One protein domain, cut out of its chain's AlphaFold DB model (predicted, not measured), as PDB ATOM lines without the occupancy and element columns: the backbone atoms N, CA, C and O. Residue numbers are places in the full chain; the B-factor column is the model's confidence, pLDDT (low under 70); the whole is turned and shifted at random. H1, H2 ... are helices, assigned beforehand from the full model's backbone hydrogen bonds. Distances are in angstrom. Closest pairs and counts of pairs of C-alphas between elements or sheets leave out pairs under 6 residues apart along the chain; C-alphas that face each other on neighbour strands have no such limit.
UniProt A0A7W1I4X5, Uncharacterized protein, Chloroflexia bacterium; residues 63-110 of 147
ATOM      1  N   GLY A  63      11.983  36.882 -25.632       64.00
ATOM      2  CA  GLY A  63      13.424  37.112 -25.645       64.00
ATOM      3  C   GLY A  63      14.224  35.799 -25.575       64.00
ATOM      4  O   GLY A  63      13.718  34.772 -25.125       64.00
ATOM      5  N   PRO A  64      15.508  35.795 -25.970       67.50
ATOM      6  CA  PRO A  64      16.320  34.573 -26.019       67.50
ATOM      7  C   PRO A  64      16.370  33.806 -24.681       67.50
ATOM      8  O   PRO A  64      16.527  32.587 -24.679       67.50
ATOM      9  N   GLY A  65      16.176  34.495 -23.549       72.50
ATOM     10  CA  GLY A  65      16.088  33.877 -22.223       72.50
ATOM     11  C   GLY A  65      14.783  33.121 -21.943       72.50
ATOM     12  O   GLY A  65      14.813  32.112 -21.242       72.50
ATOM     13  N   SER A  66      13.642  33.536 -22.506       75.56
ATOM     14  CA  SER A  66      12.349  32.899 -22.208       75.56
ATOM     15  C   SER A  66      12.208  31.527 -22.864       75.56
ATOM     16  O   SER A  66      11.529  30.657 -22.327       75.56
ATOM     17  N   PHE A  67      12.889  31.296 -23.989       72.00
ATOM     18  CA  PHE A  67      12.947  29.970 -24.607       72.00
ATOM     19  C   PHE A  67      13.725  28.974 -23.732       72.00
ATOM     20  O   PHE A  67      13.283  27.848 -23.518       72.00
ATOM     21  N   LEU A  68      14.856  29.410 -23.171       74.94
ATOM     22  CA  LEU A  68      15.647  28.628 -22.216       74.94
ATOM     23  C   LEU A  68      14.846  28.317 -20.946       74.94
ATOM     24  O   LEU A  68      14.824  27.168 -20.507       74.94
ATOM     25  N   ALA A  69      14.137  29.314 -20.411       78.19
ATOM     26  CA  ALA A  69      13.246  29.134 -19.269       78.19
ATOM     27  C   ALA A  69      12.126  28.120 -19.565       78.19
ATOM     28  O   ALA A  69      11.850  27.261 -18.732       78.19
ATOM     29  N   LEU A  70      11.535  28.160 -20.766       80.44
ATOM     30  CA  LEU A  70      10.518  27.194 -21.192       80.44
ATOM     31  C   LEU A  70      11.084  25.770 -21.287       80.44
ATOM     32  O   LEU A  70      10.465  24.837 -20.780       80.44
ATOM     33  N   CYS A  71      12.261  25.592 -21.895       76.31
ATOM     34  CA  CYS A  71      12.921  24.285 -21.965       76.31
ATOM     35  C   CYS A  71      13.229  23.727 -20.571       76.31
ATOM     36  O   CYS A  71      13.006  22.543 -20.319       76.31
ATOM     37  N   PHE A  72      13.706  24.579 -19.664       79.25
ATOM     38  CA  PHE A  72      14.005  24.195 -18.289       79.25
ATOM     39  C   PHE A  72      12.736  23.810 -17.516       79.25
ATOM     40  O   PHE A  72      12.702  22.770 -16.860       79.25
ATOM     41  N   ALA A  73      11.660  24.587 -17.668       78.06
ATOM     42  CA  ALA A  73      10.357  24.270 -17.092       78.06
ATOM     43  C   ALA A  73       9.809  22.932 -17.617       78.06
ATOM     44  O   ALA A  73       9.306  22.128 -16.832       78.06
ATOM     45  N   LEU A  74       9.966  22.649 -18.917       79.00
ATOM     46  CA  LEU A  74       9.582  21.361 -19.504       79.00
ATOM     47  C   LEU A  74      10.386  20.192 -18.917       79.00
ATOM     48  O   LEU A  74       9.818  19.137 -18.637       79.00
ATOM     49  N   ALA A  75      11.693  20.372 -18.717       74.62
ATOM     50  CA  ALA A  75      12.554  19.348 -18.129       74.62
ATOM     51  C   ALA A  75      12.150  19.029 -16.678       74.62
ATOM     52  O   ALA A  75      12.044  17.855 -16.315       74.62
ATOM     53  N   ILE A  76      11.849  20.058 -15.873       75.00
ATOM     54  CA  ILE A  76      11.334  19.886 -14.504       75.00
ATOM     55  C   ILE A  76       9.972  19.189 -14.525       75.00
ATOM     56  O   ILE A  76       9.772  18.223 -13.789       75.00
ATOM     57  N   ALA A  77       9.052  19.616 -15.397       73.19
ATOM     58  CA  ALA A  77       7.747  18.972 -15.541       73.19
ATOM     59  C   ALA A  77       7.888  17.480 -15.891       73.19
ATOM     60  O   ALA A  77       7.205  16.642 -15.308       73.19
ATOM     61  N   GLY A  78       8.834  17.123 -16.768       68.88
ATOM     62  CA  GLY A  78       9.140  15.728 -17.096       68.88
ATOM     63  C   GLY A  78       9.655  14.920 -15.907       68.88
ATOM     64  O   GLY A  78       9.251  13.771 -15.726       68.88
ATOM     65  N   ALA A  79      10.493  15.523 -15.061       69.88
ATOM     66  CA  ALA A  79      10.986  14.886 -13.842       69.88
ATOM     67  C   ALA A  79       9.861  14.629 -12.823       69.88
ATOM     68  O   ALA A  79       9.831  13.564 -12.211       69.88
ATOM     69  N   VAL A  80       8.908  15.556 -12.692       74.44
ATOM     70  CA  VAL A  80       7.735  15.408 -11.810       74.44
ATOM     71  C   VAL A  80       6.768  14.341 -12.343       74.44
ATOM     72  O   VAL A  80       6.280  13.502 -11.586       74.44
ATOM     73  N   VAL A  81       6.536  14.311 -13.659       71.75
ATOM     74  CA  VAL A  81       5.634  13.343 -14.315       71.75
ATOM     75  C   VAL A  81       6.224  11.924 -14.357       71.75
ATOM     76  O   VAL A  81       5.477  10.948 -14.449       71.75
ATOM     77  N   ARG A  82       7.547  11.772 -14.200       67.62
ATOM     78  CA  ARG A  82       8.234  10.467 -14.140       67.62
ATOM     79  C   ARG A  82       7.696   9.532 -13.061       67.62
ATOM     80  O   ARG A  82       7.783   8.320 -13.234       67.62
ATOM     81  N   ALA A  83       7.115  10.074 -11.993       65.69
ATOM     82  CA  ALA A  83       6.485   9.277 -10.944       65.69
ATOM     83  C   ALA A  83       5.211   8.542 -11.413       65.69
ATOM     84  O   ALA A  83       4.828   7.551 -10.802       65.69
ATOM     85  N   TRP A  84       4.573   8.999 -12.498       73.50
ATOM     86  CA  TRP A  84       3.285   8.482 -12.976       73.50
ATOM     87  C   TRP A  84       3.434   7.549 -14.175       73.50
ATOM     88  O   TRP A  84       2.700   6.573 -14.303       73.50
ATOM     89  N   SER A  85       4.387   7.828 -15.065       75.88
ATOM     90  CA  SER A  85       4.728   6.926 -16.160       75.88
ATOM     91  C   SER A  85       6.186   7.128 -16.579       75.88
ATOM     92  O   SER A  85       6.577   8.225 -16.988       75.88
ATOM     93  N   PRO A  86       7.025   6.081 -16.503       78.06
ATOM     94  CA  PRO A  86       8.430   6.192 -16.873       78.06
ATOM     95  C   PRO A  86       8.612   6.457 -18.373       78.06
ATOM     96  O   PRO A  86       9.567   7.131 -18.744       78.06
ATOM     97  N   LEU A  87       7.684   5.989 -19.220       78.00
ATOM     98  CA  LEU A  87       7.719   6.168 -20.677       78.00
ATOM     99  C   LEU A  87       7.454   7.614 -21.105       78.00
ATOM    100  O   LEU A  87       8.102   8.123 -22.019       78.00
ATOM    101  N   THR A  88       6.513   8.299 -20.451       75.19
ATOM    102  CA  THR A  88       6.229   9.703 -20.778       75.19
ATOM    103  C   THR A  88       7.388  10.604 -20.363       75.19
ATOM    104  O   THR A  88       7.724  11.530 -21.098       75.19
ATOM    105  N   ALA A  89       8.062  10.299 -19.252       72.62
ATOM    106  CA  ALA A  89       9.247  11.033 -18.823       72.62
ATOM    107  C   ALA A  89      10.435  10.883 -19.782       72.62
ATOM    108  O   ALA A  89      11.104  11.876 -20.067       72.62
ATOM    109  N   THR A  90      10.690   9.685 -20.322       75.94
ATOM    110  CA  THR A  90      11.738   9.498 -21.339       75.94
ATOM    111  C   THR A  90      11.419  10.246 -22.625       75.94
ATOM    112  O   THR A  90      12.311  10.888 -23.180       75.94
ATOM    113  N   LEU A  91      10.161  10.223 -23.079       76.12
ATOM    114  CA  LEU A  91       9.738  10.986 -24.256       76.12
ATOM    115  C   LEU A  91       9.893  12.498 -24.042       76.12
ATOM    116  O   LEU A  91      10.405  13.185 -24.927       76.12
ATOM    117  N   LEU A  92       9.521  13.017 -22.868       74.62
ATOM    118  CA  LEU A  92       9.662  14.442 -22.553       74.62
ATOM    119  C   LEU A  92      11.135  14.863 -22.432       74.62
ATOM    120  O   LEU A  92      11.519  15.924 -22.926       74.62
ATOM    121  N   ALA A  93      11.972  14.014 -21.831       75.50
ATOM    122  CA  ALA A  93      13.409  14.241 -21.739       75.50
ATOM    123  C   ALA A  93      14.059  14.283 -23.131       75.50
ATOM    124  O   ALA A  93      14.768  15.242 -23.441       75.50
ATOM    125  N   LEU A  94      13.750  13.310 -23.998       77.88
ATOM    126  CA  LEU A  94      14.197  13.294 -25.395       77.88
ATOM    127  C   LEU A  94      13.745  14.548 -26.147       77.88
ATOM    128  O   LEU A  94      14.562  15.197 -26.800       77.88
ATOM    129  N   ALA A  95      12.472  14.929 -26.010       74.81
ATOM    130  CA  ALA A  95      11.943  16.139 -26.628       74.81
ATOM    131  C   ALA A  95      12.695  17.398 -26.160       74.81
ATOM    132  O   ALA A  95      13.025  18.249 -26.988       74.81
ATOM    133  N   SER A  96      13.035  17.499 -24.868       77.81
ATOM    134  CA  SER A  96      13.801  18.632 -24.327       77.81
ATOM    135  C   SER A  96      15.207  18.729 -24.933       77.81
ATOM    136  O   SER A  96      15.628  19.816 -25.336       77.81
ATOM    137  N   VAL A  97      15.900  17.593 -25.084       79.06
ATOM    138  CA  VAL A  97      17.246  17.528 -25.670       79.06
ATOM    139  C   VAL A  97      17.202  17.917 -27.143       79.06
ATOM    140  O   VAL A  97      17.987  18.758 -27.576       79.06
ATOM    141  N   VAL A  98      16.248  17.372 -27.905       81.06
ATOM    142  CA  VAL A  98      16.057  17.723 -29.321       81.06
ATOM    143  C   VAL A  98      15.789  19.220 -29.475       81.06
ATOM    144  O   VAL A  98      16.378  19.860 -30.344       81.06
ATOM    145  N   CYS A  99      14.954  19.800 -28.613       79.38
ATOM    146  CA  CYS A  99      14.649  21.228 -28.647       79.38
ATOM    147  C   CYS A  99      15.895  22.089 -28.371       79.38
ATOM    148  O   CYS A  99      16.162  23.050 -29.095       79.38
ATOM    149  N   LEU A 100      16.701  21.702 -27.377       76.88
ATOM    150  CA  LEU A 100      17.942  22.389 -27.009       76.88
ATOM    151  C   LEU A 100      18.975  22.328 -28.143       76.88
ATOM    152  O   LEU A 100      19.551  23.353 -28.515       76.88
ATOM    153  N   VAL A 101      19.142  21.154 -28.758       79.19
ATOM    154  CA  VAL A 101      19.989  20.966 -29.946       79.19
ATOM    155  C   VAL A 101      19.485  21.828 -31.101       79.19
ATOM    156  O   VAL A 101      20.277  22.509 -31.745       79.19
ATOM    157  N   MET A 102      18.173  21.870 -31.341       71.50
ATOM    158  CA  MET A 102      17.589  22.676 -32.413       71.50
ATOM    159  C   MET A 102      17.863  24.173 -32.214       71.50
ATOM    160  O   MET A 102      18.165  24.876 -33.177       71.50
ATOM    161  N   VAL A 103      17.813  24.674 -30.978       71.94
ATOM    162  CA  VAL A 103      18.159  26.071 -30.659       71.94
ATOM    163  C   VAL A 103      19.641  26.332 -30.858       71.94
ATOM    164  O   VAL A 103      19.992  27.348 -31.454       71.94
ATOM    165  N   ALA A 104      20.505  25.421 -30.411       73.69
ATOM    166  CA  ALA A 104      21.945  25.530 -30.619       73.69
ATOM    167  C   ALA A 104      22.285  25.568 -32.119       73.69
ATOM    168  O   ALA A 104      22.993  26.465 -32.575       73.69
ATOM    169  N   VAL A 105      21.680  24.675 -32.909       74.69
ATOM    170  CA  VAL A 105      21.811  24.647 -34.372       74.69
ATOM    171  C   VAL A 105      21.251  25.917 -35.004       74.69
ATOM    172  O   VAL A 105      21.872  26.454 -35.906       74.69
ATOM    173  N   ARG A 106      20.127  26.470 -34.538       67.69
ATOM    174  CA  ARG A 106      19.606  27.742 -35.074       67.69
ATOM    175  C   ARG A 106      20.465  28.949 -34.696       67.69
ATOM    176  O   ARG A 106      20.542  29.895 -35.473       67.69
ATOM    177  N   ARG A 107      21.087  28.931 -33.515       66.44
ATOM    178  CA  ARG A 107      21.944  30.015 -33.015       66.44
ATOM    179  C   ARG A 107      23.324  30.007 -33.670       66.44
ATOM    180  O   ARG A 107      23.915  31.070 -33.808       66.44
ATOM    181  N   HIS A 108      23.866  28.836 -34.002       66.94
ATOM    182  CA  HIS A 108      25.230  28.691 -34.540       66.94
ATOM    183  C   HIS A 108      25.246  28.334 -36.023       66.94
ATOM    184  O   HIS A 108      26.099  28.802 -36.766       66.94
ATOM    185  N   GLY A 109      24.259  27.577 -36.486       57.56
ATOM    186  CA  GLY A 109      23.975  27.340 -37.897       57.56
ATOM    187  C   GLY A 109      23.232  28.516 -38.507       57.56
ATOM    188  O   GLY A 109      22.224  28.313 -39.180       57.56
ATOM    189  N   GLY A 110      23.720  29.735 -38.254       49.69
ATOM    190  CA  GLY A 110      23.341  30.934 -38.979       49.69
ATOM    191  C   GLY A 110      23.668  30.746 -40.454       49.69
ATOM    192  O   GLY A 110      24.631  31.300 -40.966       49.69
TER     193      GLY A 110
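AT A GLANCE: This is residues 63 to 110 of the 147 residues of an uncharacterized protein of Chloroflexia bacterium (UniProt A0A7W1I4X5). The printed part is a long helical hairpin: H2, the longest helix, runs down one side, and H1 lies beside it, running opposite ways, like a narrow V whose legs are joined at one end by a tight link. The helices come closest near that link, and residues 104 to 110, of which 104 to 108 belong to H2, stick out free at the open end. The printed part has 48 residues with two named helices, H1 then H2 along the chain, and no named strand; its class is all helix. It is loose, with a radius of gyration of the C-alphas of 12.1 A, and spans 39 by 18 by 7 A, a rod.

IN THESE COORDINATES: H2 holds residues 86 to 108 and measures 33.2 A from first to last C-alpha, from Pro 86 at (8.430, 6.192, -16.873) to His 108 at (25.230, 28.691, -34.540). H1 holds residues 64 to 81 and measures 26.5 A, beginning with C-alpha 64 at (16.320, 34.573, -26.019).

HOW THE PARTS SIT: H2 and H1 touch, with 16 pairs of C-alphas within 8 A. The closest C-alphas of the two are those of Gly 78 and Ala 89, 5.0 A apart. Their lines stand at a shallow tilt of 14 degrees, and they run opposite ways as a helical hairpin. Their centres are 10.3 A apart. In H2 every O i to N i+4 pair is within hydrogen-bond range; in H1 13 of 14 are.

THE WHOLE: The two C-alphas farthest apart are those of Trp 84 and Gly 110, 39.8 A. The printed part has no cut, and the link from H1 to H2, of 4 residues, is tight. The mean pLDDT of the printed part is 73.3, and this predicted model is under 70 at residues 63 to 64, 78 to 79, 82 to 83 and 106 to 110.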